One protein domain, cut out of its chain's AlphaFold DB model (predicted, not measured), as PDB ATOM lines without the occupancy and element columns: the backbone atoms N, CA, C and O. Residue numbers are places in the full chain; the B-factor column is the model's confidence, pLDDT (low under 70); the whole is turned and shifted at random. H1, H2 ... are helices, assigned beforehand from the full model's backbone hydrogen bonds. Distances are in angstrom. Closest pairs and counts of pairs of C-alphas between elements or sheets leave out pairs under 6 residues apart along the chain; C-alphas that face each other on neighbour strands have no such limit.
ATOM      1  N   CYS A  35     191.377 197.197 230.584       40.66
ATOM      2  CA  CYS A  35     190.736 198.055 231.595       40.66
ATOM      3  C   CYS A  35     189.510 197.425 232.286       40.66
ATOM      4  O   CYS A  35     189.015 197.924 233.295       40.66
ATOM      5  N   ALA A  36     188.989 196.344 231.704       40.66
ATOM      6  CA  ALA A  36     187.912 195.522 232.233       40.66
ATOM      7  C   ALA A  36     188.391 194.393 233.172       40.66
ATOM      8  O   ALA A  36     187.550 193.694 233.746       40.66
ATOM      9  N   LEU A  37     189.705 194.179 233.304       41.75
ATOM     10  CA  LEU A  37     190.322 193.110 234.085       41.75
ATOM     11  C   LEU A  37     191.074 193.694 235.283       41.75
ATOM     12  O   LEU A  37     191.981 194.513 235.136       41.75
ATOM     13  N   LYS A  38     190.717 193.192 236.471       44.47
ATOM     14  CA  LYS A  38     191.235 193.608 237.785       44.47
ATOM     15  C   LYS A  38     192.769 193.620 237.894       44.47
ATOM     16  O   LYS A  38     193.307 194.295 238.760       44.47
ATOM     17  N   GLU A  39     193.442 192.854 237.044       43.09
ATOM     18  CA  GLU A  39     194.872 192.544 237.108       43.09
ATOM     19  C   GLU A  39     195.765 193.570 236.383       43.09
ATOM     20  O   GLU A  39     196.981 193.488 236.498       43.09
ATOM     21  N   THR A  40     195.189 194.554 235.672       44.47
ATOM     22  CA  THR A  40     195.956 195.597 234.948       44.47
ATOM     23  C   THR A  40     195.774 197.018 235.497       44.47
ATOM     24  O   THR A  40     196.300 197.967 234.919       44.47
ATOM     25  N   HIS A  41     195.054 197.194 236.611       49.66
ATOM     26  CA  HIS A  41     194.876 198.512 237.226       49.66
ATOM     27  C   HIS A  41     196.152 198.935 237.969       49.66
ATOM     28  O   HIS A  41     196.377 198.507 239.100       49.66
ATOM     29  N   ASN A  42     196.957 199.807 237.368       54.41
ATOM     30  CA  ASN A  42     197.804 200.713 238.141       54.41
ATOM     31  C   ASN A  42     197.128 202.101 238.182       54.41
ATOM     32  O   ASN A  42     196.234 202.391 237.387       54.41
ATOM     33  N   GLU A  43     197.485 202.950 239.148       56.59
ATOM     34  CA  GLU A  43     196.858 204.276 239.308       56.59
ATOM     35  C   GLU A  43     197.092 205.192 238.089       56.59
ATOM     36  O   GLU A  43     196.290 206.087 237.817       56.59
ATOM     37  N   GLU A  44     198.133 204.925 237.299       65.12
ATOM     38  CA  GLU A  44     198.473 205.696 236.104       65.12
ATOM     39  C   GLU A  44     197.519 205.430 234.929       65.12
ATOM     40  O   GLU A  44     197.149 206.375 234.226       65.12
ATOM     41  N   THR A  45     197.036 204.192 234.729       69.19
ATOM     42  CA  THR A  45     196.139 203.864 233.600       69.19
ATOM     43  C   THR A  45     194.786 204.573 233.683       69.19
ATOM     44  O   THR A  45     194.165 204.853 232.651       69.19
ATOM     45  N   HIS A  46     194.335 204.898 234.898       81.94
ATOM     46  CA  HIS A  46     193.041 205.534 235.161       81.94
ATOM     47  C   HIS A  46     193.138 206.973 235.669       81.94
ATOM     48  O   HIS A  46     192.160 207.516 236.196       81.94
ATOM     49  N   LYS A  47     194.287 207.629 235.468       86.81
ATOM     50  CA  LYS A  47     194.434 209.051 235.778       86.81
ATOM     51  C   LYS A  47     193.395 209.878 235.012       86.81
ATOM     52  O   LYS A  47     193.076 209.599 233.846       86.81
ATOM     53  N   TYR A  48     192.864 210.895 235.688       90.25
ATOM     54  CA  TYR A  48     191.956 211.861 235.083       90.25
ATOM     55  C   TYR A  48     192.634 212.570 233.910       90.25
ATOM     56  O   TYR A  48     193.774 213.026 234.018       90.25
ATOM     57  N   ARG A  49     191.912 212.687 232.797       89.81
ATOM     58  CA  ARG A  49     192.251 213.556 231.670       89.81
ATOM     59  C   ARG A  49     190.975 214.246 231.215       89.81
ATOM     60  O   ARG A  49     189.973 213.573 230.966       89.81
ATOM     61  N   ALA A  50     191.031 215.570 231.105       91.50
ATOM     62  CA  ALA A  50     189.932 216.347 230.555       91.50
ATOM     63  C   ALA A  50     189.631 215.902 229.105       91.50
ATOM     64  O   ALA A  50     190.566 215.528 228.380       91.50
ATOM     65  N   PRO A  51     188.354 215.922 228.679       92.38
ATOM     66  CA  PRO A  51     187.990 215.609 227.301       92.38
ATOM     67  C   PRO A  51     188.668 216.581 226.329       92.38
ATOM     68  O   PRO A  51     188.763 217.775 226.606       92.38
ATOM     69  N   GLN A  52     189.143 216.059 225.202       91.62
ATOM     70  CA  GLN A  52     189.688 216.853 224.101       91.62
ATOM     71  C   GLN A  52     188.565 217.329 223.164       91.62
ATOM     72  O   GLN A  52     187.443 216.834 223.239       91.62
ATOM     73  N   GLU A  53     188.863 218.268 222.262       87.56
ATOM     74  CA  GLU A  53     187.869 218.892 221.365       87.56
ATOM     75  C   GLU A  53     187.073 217.872 220.528       87.56
ATOM     76  O   GLU A  53     185.864 218.010 220.355       87.56
ATOM     77  N   GLU A  54     187.728 216.798 220.087       87.31
ATOM     78  CA  GLU A  54     187.114 215.738 219.280       87.31
ATOM     79  C   GLU A  54     186.447 214.626 220.108       87.31
ATOM     80  O   GLU A  54     185.842 213.704 219.546       87.31
ATOM     81  N   ASP A  55     186.562 214.654 221.437       89.81
ATOM     82  CA  ASP A  55     185.992 213.630 222.307       89.81
ATOM     83  C   ASP A  55     184.480 213.825 222.470       89.81
ATOM     84  O   ASP A  55     183.981 214.916 222.734       89.81
ATOM     85  N   ILE A  56     183.720 212.733 222.375       91.75
ATOM     86  CA  ILE A  56     182.268 212.788 222.546       91.75
ATOM     87  C   ILE A  56     181.920 212.613 224.021       91.75
ATOM     88  O   ILE A  56     182.381 211.680 224.681       91.75
ATOM     89  N   ARG A  57     181.054 213.486 224.531       94.81
ATOM     90  CA  ARG A  57     180.444 213.392 225.861       94.81
ATOM     91  C   ARG A  57     178.925 213.505 225.757       94.81
ATOM     92  O   ARG A  57     178.381 213.898 224.727       94.81
ATOM     93  N   SER A  58     178.246 213.093 226.819       93.06
ATOM     94  CA  SER A  58     176.784 213.129 226.967       93.06
ATOM     95  C   SER A  58     176.393 214.032 228.138       93.06
ATOM     96  O   SER A  58     177.263 214.645 228.732       93.06
ATOM     97  N   VAL A  59     175.125 214.084 228.544       93.94
ATOM     98  CA  VAL A  59     174.750 214.697 229.838       93.94
ATOM     99  C   VAL A  59     174.790 213.709 231.010       93.94
ATOM    100  O   VAL A  59     174.286 213.997 232.090       93.94
ATOM    101  N   CYS A  60     175.337 212.505 230.805       96.56
ATOM    102  CA  CYS A  60     175.494 211.509 231.857       96.56
ATOM    103  C   CYS A  60     176.869 211.667 232.533       96.56
ATOM    104  O   CYS A  60     177.863 211.143 232.007       96.56
ATOM    105  N   PRO A  61     176.949 212.285 233.727       96.12
ATOM    106  CA  PRO A  61     178.224 212.496 234.416       96.12
ATOM    107  C   PRO A  61     178.942 211.178 234.734       96.12
ATOM    108  O   PRO A  61     180.172 211.117 234.726       96.12
ATOM    109  N   ALA A  62     178.201 210.083 234.952       96.38
ATOM    110  CA  ALA A  62     178.790 208.788 235.285       96.38
ATOM    111  C   ALA A  62     179.632 208.216 234.135       96.38
ATOM    112  O   ALA A  62     180.778 207.814 234.350       96.38
ATOM    113  N   LEU A  63     179.071 208.195 232.920       97.25
ATOM    114  CA  LEU A  63     179.752 207.684 231.729       97.25
ATOM    115  C   LEU A  63     180.848 208.637 231.254       97.25
ATOM    116  O   LEU A  63     181.917 208.184 230.852       97.25
ATOM    117  N   ASN A  64     180.616 209.945 231.351       97.81
ATOM    118  CA  ASN A  64     181.630 210.936 231.024       97.81
ATOM    119  C   ASN A  64     182.849 210.816 231.949       97.81
ATOM    120  O   ASN A  64     183.976 210.775 231.464       97.81
ATOM    121  N   THR A  65     182.632 210.628 233.256       96.75
ATOM    122  CA  THR A  65     183.711 210.358 234.222       96.75
ATOM    123  C   THR A  65     184.462 209.074 233.876       96.75
ATOM    124  O   THR A  65     185.691 209.055 233.868       96.75
ATOM    125  N   MET A  66     183.749 208.001 233.512       95.19
ATOM    126  CA  MET A  66     184.388 206.761 233.057       95.19
ATOM    127  C   MET A  66     185.277 206.990 231.827       95.19
ATOM    128  O   MET A  66     186.366 206.426 231.765       95.19
ATOM    129  N   ALA A  67     184.852 207.821 230.870       95.00
ATOM    130  CA  ALA A  67     185.663 208.178 229.706       95.00
ATOM    131  C   ALA A  67     186.866 209.056 230.101       95.00
ATOM    132  O   ALA A  67     187.990 208.769 229.697       95.00
ATOM    133  N   ASN A  68     186.675 210.061 230.960       95.31
ATOM    134  CA  ASN A  68     187.742 210.939 231.465       95.31
ATOM    135  C   ASN A  68     188.795 210.190 232.302       95.31
ATOM    136  O   ASN A  68     189.924 210.657 232.443       95.31
ATOM    137  N   HIS A  69     188.462 209.011 232.825       90.31
ATOM    138  CA  HIS A  69     189.374 208.122 233.552       90.31
ATOM    139  C   HIS A  69     189.763 206.859 232.762       90.31
ATOM    140  O   HIS A  69     190.420 205.974 233.298       90.31
ATOM    141  N   GLY A  70     189.373 206.726 231.490       88.25
ATOM    142  CA  GLY A  70     189.759 205.575 230.662       88.25
ATOM    143  C   GLY A  70     189.177 204.221 231.101       88.25
ATOM    144  O   GLY A  70     189.708 203.179 230.732       88.25
ATOM    145  N   TYR A  71     188.092 204.202 231.884       85.19
ATOM    146  CA  TYR A  71     187.313 202.980 232.151       85.19
ATOM    147  C   TYR A  71     186.470 202.548 230.943       85.19
ATOM    148  O   TYR A  71     186.073 201.389 230.833       85.19
ATOM    149  N   ILE A  72     186.193 203.493 230.045       88.94
ATOM    150  CA  ILE A  72     185.694 203.285 228.682       88.94
ATOM    151  C   ILE A  72     186.566 204.124 227.728       88.94
ATOM    152  O   ILE A  72     187.302 204.991 228.212       88.94
ATOM    153  N   PRO A  73     186.516 203.905 226.397       87.88
ATOM    154  CA  PRO A  73     187.265 204.711 225.436       87.88
ATOM    155  C   PRO A  73     187.146 206.218 225.708       87.88
ATOM    156  O   PRO A  73     186.040 206.762 225.758       87.88
ATOM    157  N   ARG A  74     188.293 206.893 225.880       90.25
ATOM    158  CA  ARG A  74     188.367 208.319 226.262       90.25
ATOM    159  C   ARG A  74     187.675 209.236 225.253       90.25
ATOM    160  O   ARG A  74     187.090 210.243 225.635       90.25
ATOM    161  N   ASN A  75     187.642 208.823 223.990       86.00
ATOM    162  CA  ASN A  75     186.963 209.537 222.915       86.00
ATOM    163  C   ASN A  75     185.431 209.384 222.905       86.00
ATOM    164  O   ASN A  75     184.772 209.973 222.047       86.00
ATOM    165  N   GLY A  76     184.859 208.588 223.818       91.50
ATOM    166  CA  GLY A  76     183.415 208.389 223.953       91.50
ATOM    167  C   GLY A  76     182.755 207.597 222.817       91.50
ATOM    168  O   GLY A  76     181.531 207.634 222.695       91.50
ATOM    169  N   ARG A  77     183.536 206.901 221.980       86.94
ATOM    170  CA  ARG A  77     183.073 206.120 220.813       86.94
ATOM    171  C   ARG A  77     183.291 204.614 221.027       86.94
ATOM    172  O   ARG A  77     183.929 204.206 221.995       86.94
ATOM    173  N   ASN A  78     182.792 203.779 220.109       84.12
ATOM    174  CA  ASN A  78     182.971 202.315 220.120       84.12
ATOM    175  C   ASN A  78     182.503 201.617 221.414       84.12
ATOM    176  O   ASN A  78     183.116 200.660 221.895       84.12
ATOM    177  N   LEU A  79     181.399 202.081 221.995       86.88
ATOM    178  CA  LEU A  79     180.888 201.562 223.256       86.88
ATOM    179  C   LEU A  79     179.997 200.344 223.015       86.88
ATOM    180  O   LEU A  79     178.869 200.455 222.543       86.88
ATOM    181  N   THR A  80     180.507 199.166 223.363       86.06
ATOM    182  CA  THR A  80     179.722 197.924 223.371       86.06
ATOM    183  C   THR A  80     179.065 197.697 224.726       86.06
ATOM    184  O   THR A  80     179.487 198.264 225.740       86.06
ATOM    185  N   PHE A  81     178.089 196.783 224.776       87.38
ATOM    186  CA  PHE A  81     177.521 196.315 226.042       87.38
ATOM    187  C   PHE A  81     178.617 195.893 227.029       87.38
ATOM    188  O   PHE A  81     178.623 196.334 228.173       87.38
ATOM    189  N   LYS A  82     179.582 195.078 226.581       81.25
ATOM    190  CA  LYS A  82     180.665 194.570 227.437       81.25
ATOM    191  C   LYS A  82     181.539 195.704 227.977       81.25
ATOM    192  O   LYS A  82     181.863 195.687 229.159       81.25
ATOM    193  N   VAL A  83     181.885 196.688 227.143       83.94
ATOM    194  CA  VAL A  83     182.703 197.847 227.543       83.94
ATOM    195  C   VAL A  83     182.009 198.653 228.641       83.94
ATOM    196  O   VAL A  83     182.598 198.869 229.697       83.94
ATOM    197  N   ILE A  84     180.742 199.031 228.440       91.06
ATOM    198  CA  ILE A  84     179.985 199.807 229.435       91.06
ATOM    199  C   ILE A  84     179.766 198.983 230.710       91.06
ATOM    200  O   ILE A  84     180.023 199.469 231.810       91.06
ATOM    201  N   PHE A  85     179.354 197.720 230.577       88.69
ATOM    202  CA  PHE A  85     179.121 196.815 231.701       88.69
ATOM    203  C   PHE A  85     180.372 196.641 232.574       88.69
ATOM    204  O   PHE A  85     180.298 196.778 233.797       88.69
ATOM    205  N   CYS A  86     181.523 196.350 231.964       82.50
ATOM    206  CA  CYS A  86     182.784 196.195 232.684       82.50
ATOM    207  C   CYS A  86     183.233 197.517 233.311       82.50
ATOM    208  O   CYS A  86     183.593 197.527 234.487       82.50
ATOM    209  N   GLY A  87     183.141 198.624 232.569       84.94
ATOM    210  CA  GLY A  87     183.508 199.949 233.058       84.94
ATOM    211  C   GLY A  87     182.682 200.381 234.273       84.94
ATOM    212  O   GLY A  87     183.248 200.838 235.257       84.94
ATOM    213  N   LEU A  88     181.363 200.153 234.274       91.00
ATOM    214  CA  LEU A  88     180.493 200.456 235.420       91.00
ATOM    215  C   LEU A  88     180.914 199.685 236.679       91.00
ATOM    216  O   LEU A  88     180.932 200.231 237.782       91.00
ATOM    217  N   LYS A  89     181.265 198.406 236.523       87.62
ATOM    218  CA  LYS A  89     181.710 197.565 237.639       87.62
ATOM    219  C   LYS A  89     183.089 197.974 238.150       87.62
ATOM    220  O   LYS A  89     183.272 198.037 239.359       87.62
ATOM    221  N   ALA A  90     184.032 198.244 237.249       80.69
ATOM    222  CA  ALA A  90     185.402 198.610 237.599       80.69
ATOM    223  C   ALA A  90     185.493 200.024 238.196       80.69
ATOM    224  O   ALA A  90     186.136 200.209 239.222       80.69
ATOM    225  N   CYS A  91     184.804 200.999 237.596       85.50
ATOM    226  CA  CYS A  91     184.837 202.401 238.013       85.50
ATOM    227  C   CYS A  91     184.049 202.649 239.303       85.50
ATOM    228  O   CYS A  91     184.515 203.375 240.172       85.50
ATOM    229  N   TYR A  92     182.851 202.067 239.439       88.31
ATOM    230  CA  TYR A  92     181.915 202.409 240.521       88.31
ATOM    231  C   TYR A  92     181.588 201.251 241.471       88.31
ATOM    232  O   TYR A  92     180.779 201.418 242.383       88.31
ATOM    233  N   GLY A  93     182.156 200.061 241.258       83.75
ATOM    234  CA  GLY A  93     181.856 198.894 242.090       83.75
ATOM    235  C   GLY A  93     180.410 198.406 241.960       83.75
ATOM    236  O   GLY A  93     179.853 197.868 242.915       83.75
ATOM    237  N   LEU A  94     179.745 198.603 240.816       91.19
ATOM    238  CA  LEU A  94     178.356 198.149 240.664       91.19
ATOM    239  C   LEU A  94     178.247 196.613 240.701       91.19
ATOM    240  O   LEU A  94     179.119 195.888 240.217       91.19
ATOM    241  N   SER A  95     177.141 196.089 241.238       89.81
ATOM    242  CA  SER A  95     176.844 194.656 241.160       89.81
ATOM    243  C   SER A  95     176.616 194.232 239.709       89.81
ATOM    244  O   SER A  95     176.126 195.013 238.894       89.81
ATOM    245  N   THR A  96     176.894 192.965 239.385       88.81
ATOM    246  CA  THR A  96     176.606 192.399 238.051       88.81
ATOM    247  C   THR A  96     175.154 192.654 237.643       88.81
ATOM    248  O   THR A  96     174.903 193.135 236.548       88.81
ATOM    249  N   SER A  97     174.197 192.404 238.541       95.81
ATOM    250  CA  SER A  97     172.773 192.622 238.262       95.81
ATOM    251  C   SER A  97     172.439 194.079 237.939       95.81
ATOM    252  O   SER A  97     171.726 194.339 236.973       95.81
ATOM    253  N   LEU A  98     172.974 195.032 238.708       95.94
ATOM    254  CA  LEU A  98     172.738 196.454 238.482       95.94
ATOM    255  C   LEU A  98     173.388 196.916 237.172       95.94
ATOM    256  O   LEU A  98     172.720 197.546 236.358       95.94
ATOM    257  N   ALA A  99     174.650 196.550 236.931       92.62
ATOM    258  CA  ALA A  99     175.365 196.898 235.705       92.62
ATOM    259  C   ALA A  99     174.684 196.319 234.452       92.62
ATOM    260  O   ALA A  99     174.560 197.021 233.449       92.62
ATOM    261  N   THR A 100     174.188 195.077 234.511       94.88
ATOM    262  CA  THR A 100     173.431 194.463 233.411       94.88
ATOM    263  C   THR A 100     172.152 195.238 233.120       94.88
ATOM    264  O   THR A 100     171.904 195.563 231.965       94.88
ATOM    265  N   ILE A 101     171.359 195.568 234.147       96.38
ATOM    266  CA  ILE A 101     170.095 196.299 233.973       96.38
ATOM    267  C   ILE A 101     170.339 197.691 233.390       96.38
ATOM    268  O   ILE A 101     169.642 198.081 232.458       96.38
ATOM    269  N   LEU A 102     171.329 198.428 233.902       96.56
ATOM    270  CA  LEU A 102     171.646 199.773 233.415       96.56
ATOM    271  C   LEU A 102     172.139 199.746 231.969       96.56
ATOM    272  O   LEU A 102     171.662 200.521 231.145       96.56
ATOM    273  N   THR A 103     173.050 198.826 231.647       94.81
ATOM    274  CA  THR A 103     173.601 198.724 230.291       94.81
ATOM    275  C   THR A 103     172.516 198.281 229.312       94.81
ATOM    276  O   THR A 103     172.271 198.960 228.322       94.81
ATOM    277  N   LEU A 104     171.798 197.194 229.611       94.25
ATOM    278  CA  LEU A 104     170.718 196.690 228.760       94.25
ATOM    279  C   LEU A 104     169.617 197.740 228.573       94.25
ATOM    280  O   LEU A 104     169.209 198.015 227.448       94.25
ATOM    281  N   GLY A 105     169.169 198.351 229.672       93.69
ATOM    282  CA  GLY A 105     168.152 199.396 229.661       93.69
ATOM    283  C   GLY A 105     168.573 200.615 228.841       93.69
ATOM    284  O   GLY A 105     167.758 201.126 228.082       93.69
ATOM    285  N   GLY A 106     169.839 201.035 228.927       94.06
ATOM    286  CA  GLY A 106     170.382 202.144 228.137       94.06
ATOM    287  C   GLY A 106     170.337 201.882 226.631       94.06
ATOM    288  O   GLY A 106     169.824 202.714 225.886       94.06
ATOM    289  N   PHE A 107     170.791 200.703 226.188       92.62
ATOM    290  CA  PHE A 107     170.706 200.290 224.779       92.62
ATOM    291  C   PHE A 107     169.252 200.265 224.286       92.62
ATOM    292  O   PHE A 107     168.929 200.861 223.257       92.62
ATOM    293  N   LEU A 108     168.346 199.645 225.046       92.31
ATOM    294  CA  LEU A 108     166.936 199.557 224.661       92.31
ATOM    295  C   LEU A 108     166.249 200.930 224.639       92.31
ATOM    296  O   LEU A 108     165.481 201.211 223.721       92.31
ATOM    297  N   ALA A 109     166.549 201.811 225.596       91.75
ATOM    298  CA  ALA A 109     165.954 203.145 225.677       91.75
ATOM    299  C   ALA A 109     166.285 204.012 224.453       91.75
ATOM    300  O   ALA A 109     165.445 204.799 224.013       91.75
ATOM    301  N   ILE A 110     167.470 203.845 223.861       90.25
ATOM    302  CA  ILE A 110     167.887 204.543 222.633       90.25
ATOM    303  C   ILE A 110     167.567 203.745 221.356       90.25
ATOM    304  O   ILE A 110     168.069 204.069 220.280       90.25
ATOM    305  N   ASN A 111     166.697 202.729 221.457       88.25
ATOM    306  CA  ASN A 111     166.285 201.835 220.372       88.25
ATOM    307  C   ASN A 111     167.462 201.120 219.683       88.25
ATOM    308  O   ASN A 111     167.452 200.941 218.467       88.25
ATOM    309  N   HIS A 112     168.487 200.736 220.443       86.88
ATOM    310  CA  HIS A 112     169.638 199.991 219.944       86.88
ATOM    311  C   HIS A 112     169.702 198.592 220.561       86.88
ATOM    312  O   HIS A 112     169.382 198.376 221.728       86.88
ATOM    313  N   SER A 113     170.136 197.616 219.759       84.94
ATOM    314  CA  SER A 113     170.358 196.253 220.241       84.94
ATOM    315  C   SER A 113     171.642 196.208 221.075       84.94
ATOM    316  O   SER A 113     172.663 196.714 220.605       84.94
ATOM    317  N   PRO A 114     171.638 195.575 222.263       80.94
ATOM    318  CA  PRO A 114     172.838 195.352 223.075       80.94
ATOM    319  C   PRO A 114     173.769 194.276 222.493       80.94
ATOM    320  O   PRO A 114     174.917 194.156 222.915       80.94
ATOM    321  N   VAL A 115     173.272 193.469 221.552       77.19
ATOM    322  CA  VAL A 115     173.989 192.346 220.943       77.19
ATOM    323  C   VAL A 115     174.175 192.629 219.457       77.19
ATOM    324  O   VAL A 115     173.212 192.956 218.756       77.19
ATOM    325  N   GLY A 116     175.413 192.487 218.980       63.78
ATOM    326  CA  GLY A 116     175.686 192.325 217.555       63.78
ATOM    327  C   GLY A 116     175.187 190.950 217.116       63.78
ATOM    328  O   GLY A 116     175.501 189.949 217.757       63.78
ATOM    329  N   LEU A 117     174.379 190.889 216.062       59.00
ATOM    330  CA  LEU A 117     173.844 189.638 215.534       59.00
ATOM    331  C   LEU A 117     174.990 188.712 215.078       59.00
ATOM    332  O   LEU A 117     175.948 189.174 214.443       59.00
ATOM    333  N   PRO A 118     174.925 187.406 215.391       52.34
ATOM    334  CA  PRO A 118     175.962 186.462 214.994       52.34
ATOM    335  C   PRO A 118     175.983 186.243 213.466       52.34
ATOM    336  O   PRO A 118     175.031 186.569 212.757       52.34
ATOM    337  N   PHE A 119     177.087 185.682 212.956       52.88
ATOM    338  CA  PHE A 119     177.249 185.228 211.560       52.88
ATOM    339  C   PHE A 119     177.086 186.299 210.462       52.88
ATOM    340  O   PHE A 119     176.553 186.029 209.392       52.88
ATOM    341  N   GLY A 120     177.550 187.532 210.690       52.41
ATOM    342  CA  GLY A 120     177.601 188.554 209.632       52.41
ATOM    343  C   GLY A 120     176.254 189.198 209.269       52.41
ATOM    344  O   GLY A 120     176.229 190.110 208.440       52.41
ATOM    345  N   LEU A 121     175.158 188.830 209.948       56.72
ATOM    346  CA  LEU A 121     173.840 189.473 209.807       56.72
ATOM    347  C   LEU A 121     173.830 190.957 210.221       56.72
ATOM    348  O   LEU A 121     172.902 191.685 209.870       56.72
ATOM    349  N   ASN A 122     174.882 191.434 210.894       57.00
ATOM    350  CA  ASN A 122     175.102 192.855 211.195       57.00
ATOM    351  C   ASN A 122     175.086 193.753 209.946       57.00
ATOM    352  O   ASN A 122     174.837 194.947 210.068       57.00
ATOM    353  N   ARG A 123     175.349 193.198 208.749       52.56
ATOM    354  CA  ARG A 123     175.258 193.916 207.462       52.56
ATOM    355  C   ARG A 123     173.838 194.005 206.894       52.56
ATOM    356  O   ARG A 123     173.615 194.792 205.982       52.56
ATOM    357  N   ILE A 124     172.901 193.203 207.401       55.78
ATOM    358  CA  ILE A 124     171.520 193.111 206.900       55.78
ATOM    359  C   ILE A 124     170.572 193.942 207.776       55.78
ATOM    360  O   ILE A 124     169.612 194.521 207.273       55.78
ATOM    361  N   ILE A 125     170.858 194.052 209.077       62.00
ATOM    362  CA  ILE A 125     170.077 194.861 210.021       62.00
ATOM    363  C   ILE A 125     170.928 196.042 210.468       62.00
ATOM    364  O   ILE A 125     171.836 195.905 211.282       62.00
ATOM    365  N   SER A 126     170.610 197.215 209.930       64.62
ATOM    366  CA  SER A 126     171.230 198.469 210.327       64.62
ATOM    367  C   SER A 126     170.322 199.241 211.278       64.62
ATOM    368  O   SER A 126     169.136 199.414 210.992       64.62
ATOM    369  N   MET A 127     170.874 199.768 212.373       74.19
ATOM    370  CA  MET A 127     170.136 200.689 213.242       74.19
ATOM    371  C   MET A 127     170.211 202.098 212.659       74.19
ATOM    372  O   MET A 127     171.289 202.546 212.271       74.19
ATOM    373  N   LYS A 128     169.070 202.787 212.560       80.19
ATOM    374  CA  LYS A 128     169.021 204.181 212.103       80.19
ATOM    375  C   LYS A 128     169.280 205.126 213.271       80.19
ATOM    376  O   LYS A 128     168.561 205.102 214.272       80.19
ATOM    377  N   ASN A 129     170.270 205.990 213.104       82.69
ATOM    378  CA  ASN A 129     170.531 207.111 213.989       82.69
ATOM    379  C   ASN A 129     169.530 208.247 213.725       82.69
ATOM    380  O   ASN A 129     168.889 208.293 212.670       82.69
ATOM    381  N   PRO A 130     169.377 209.191 214.668       81.56
ATOM    382  CA  PRO A 130     168.459 210.314 214.503       81.56
ATOM    383  C   PRO A 130     168.762 211.255 213.327       81.56
ATOM    384  O   PRO A 130     167.838 211.899 212.841       81.56
ATOM    385  N   ASP A 131     170.010 211.339 212.860       77.88
ATOM    386  CA  ASP A 131     170.387 212.108 211.659       77.88
ATOM    387  C   ASP A 131     170.161 211.337 210.342       77.88
ATOM    388  O   ASP A 131     170.481 211.841 209.270       77.88
ATOM    389  N   GLY A 132     169.626 210.113 210.412       79.69
ATOM    390  CA  GLY A 132     169.424 209.234 209.261       79.69
ATOM    391  C   GLY A 132     170.633 208.370 208.901       79.69
ATOM    392  O   GLY A 132     170.485 207.467 208.077       79.69
ATOM    393  N   SER A 133     171.793 208.586 209.533       79.88
ATOM    394  CA  SER A 133     172.950 207.703 209.387       79.88
ATOM    395  C   SER A 133     172.687 206.335 210.017       79.88
ATOM    396  O   SER A 133     171.683 206.103 210.700       79.88
ATOM    397  N   THR A 134     173.592 205.399 209.768       74.81
ATOM    398  CA  THR A 134     173.465 204.017 210.202       74.81
ATOM    399  C   THR A 134     174.575 203.618 211.163       74.81
ATOM    400  O   THR A 134     175.748 203.937 210.959       74.81
ATOM    401  N   SER A 135     174.191 202.884 212.206       73.62
ATOM    402  CA  SER A 135     175.102 202.299 213.191       73.62
ATOM    403  C   SER A 135     175.045 200.779 213.144       73.62
ATOM    404  O   SER A 135     173.992 200.173 212.907       73.62
ATOM    405  N   VAL A 136     176.192 200.161 213.423       74.06
ATOM    406  CA  VAL A 136     176.296 198.714 213.608       74.06
ATOM    407  C   VAL A 136     175.568 198.330 214.905       74.06
ATOM    408  O   VAL A 136     175.821 198.946 215.943       74.06
ATOM    409  N   PRO A 137     174.683 197.314 214.896       77.06
ATOM    410  CA  PRO A 137     174.058 196.821 216.120       77.06
ATOM    411  C   PRO A 137     175.093 196.436 217.190       77.06
ATOM    412  O   PRO A 137     176.120 195.832 216.884       77.06
ATOM    413  N   GLY A 138     174.813 196.751 218.457       80.81
ATOM    414  CA  GLY A 138     175.702 196.433 219.580       80.81
ATOM    415  C   GLY A 138     176.826 197.438 219.842       80.81
ATOM    416  O   GLY A 138     177.551 197.259 220.821       80.81
ATOM    417  N   ILE A 139     176.967 198.489 219.025       83.56
ATOM    418  CA  ILE A 139     177.963 199.554 219.206       83.56
ATOM    419  C   ILE A 139     177.253 200.908 219.245       83.56
ATOM    420  O   ILE A 139     176.426 201.199 218.384       83.56
ATOM    421  N   ILE A 140     177.584 201.731 220.240       88.62
ATOM    422  CA  ILE A 140     177.063 203.096 220.400       88.62
ATOM    423  C   ILE A 140     178.194 204.085 220.724       88.62
ATOM    424  O   ILE A 140     179.336 203.692 220.971       88.62
ATOM    425  N   ASP A 141     177.878 205.376 220.748       90.25
ATOM    426  CA  ASP A 141     178.724 206.438 221.297       90.25
ATOM    427  C   ASP A 141     177.980 207.184 222.421       90.25
ATOM    428  O   ASP A 141     176.778 206.990 222.636       90.25
ATOM    429  N   LEU A 142     178.693 208.026 223.177       93.12
ATOM    430  CA  LEU A 142     178.081 208.803 224.261       93.12
ATOM    431  C   LEU A 142     177.042 209.807 223.748       93.12
ATOM    432  O   LEU A 142     176.071 210.087 224.452       93.12
ATOM    433  N   LYS A 143     177.171 210.302 222.513       91.31
ATOM    434  CA  LYS A 143     176.189 211.223 221.941       91.31
ATOM    435  C   LYS A 143     174.828 210.553 221.854       91.31
ATOM    436  O   LYS A 143     173.842 211.143 222.278       91.31
ATOM    437  N   LEU A 144     174.757 209.311 221.379       91.00
ATOM    438  CA  LEU A 144     173.500 208.577 221.272       91.00
ATOM    439  C   LEU A 144     172.805 208.386 222.631       91.00
ATOM    440  O   LEU A 144     171.578 208.483 222.703       91.00
ATOM    441  N   VAL A 145     173.575 208.185 223.707       91.81
ATOM    442  CA  VAL A 145     173.056 208.083 225.085       91.81
ATOM    443  C   VAL A 145     172.366 209.378 225.527       91.81
ATOM    444  O   VAL A 145     171.340 209.324 226.202       91.81
ATOM    445  N   GLY A 146     172.877 210.536 225.104       92.75
ATOM    446  CA  GLY A 146     172.329 211.857 225.435       92.75
ATOM    447  C   GLY A 146     171.052 212.246 224.684       92.75
ATOM    448  O   GLY A 146     170.675 213.413 224.717       92.75
ATOM    449  N   ARG A 147     170.402 211.324 223.960       92.81
ATOM    450  CA  ARG A 147     169.207 211.641 223.165       92.81
ATOM    451  C   ARG A 147     168.021 211.987 224.062       92.81
ATOM    452  O   ARG A 147     167.580 211.146 224.852       92.81
TER     453      ARG A 147
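What this domain is: This is residues 35 to 147 of the 347 residues of the protein "HEME_HALOPEROXIDASE domain-containing protein" of Moniliophthora roreri (UniProt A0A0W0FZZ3). With little regular structure, this domain is a steeply tilted pair of helices, H2 and H3, among long loops, with H1 crosswise to H2; residues 35 to 60 and 110 to 141 reach toward opposite ends. The 113 printed residues hold H1, H2, H3, H4 in chain order and no named strand: all helix, with 38 residues in named elements. It is compact, radius of gyration of the C-alphas 14.3 A, spanning 42 by 32 by 23 A.

How they stand to each other: H3, residues 96 to 109, touches H2, residues 81 to 92, at a steep tilt of 50 degrees, opposite ways; the closest C-alphas, Phe 85 and Ala 99, are 5.5 A apart. With residues 87 to 91 alone, H2 only just touches H1, residues 61 to 68, about perpendicular at 84 degrees, with 3 pairs of C-alphas within 8 A; the closest are Met 66 and Cys 91, 6.6 A. H4, residues 142 to 145, is close to but not clearly touching H3, closest C-alphas Gly 106 and Val 145, 7.2 A. In H1, H2 and H3 every O i to N i+4 pair is within hydrogen-bond range; H4 is too short for one.

Where its parts are: H3 is 19.5 A long, H2 16.3 A, H1 10.1 A. C-alpha 61 is at (178.224, 212.496, 234.416), C-alpha 145 at (173.056, 208.083, 225.085).

The domain as a whole: The farthest C-alphas, Glu 43 and Ile 124, are 42.6 A apart. The printed part has no cut. Links H1 to H2 and H3 to H4 are long. Residues 35 to 45 and 116 to 126 have pLDDT under 70.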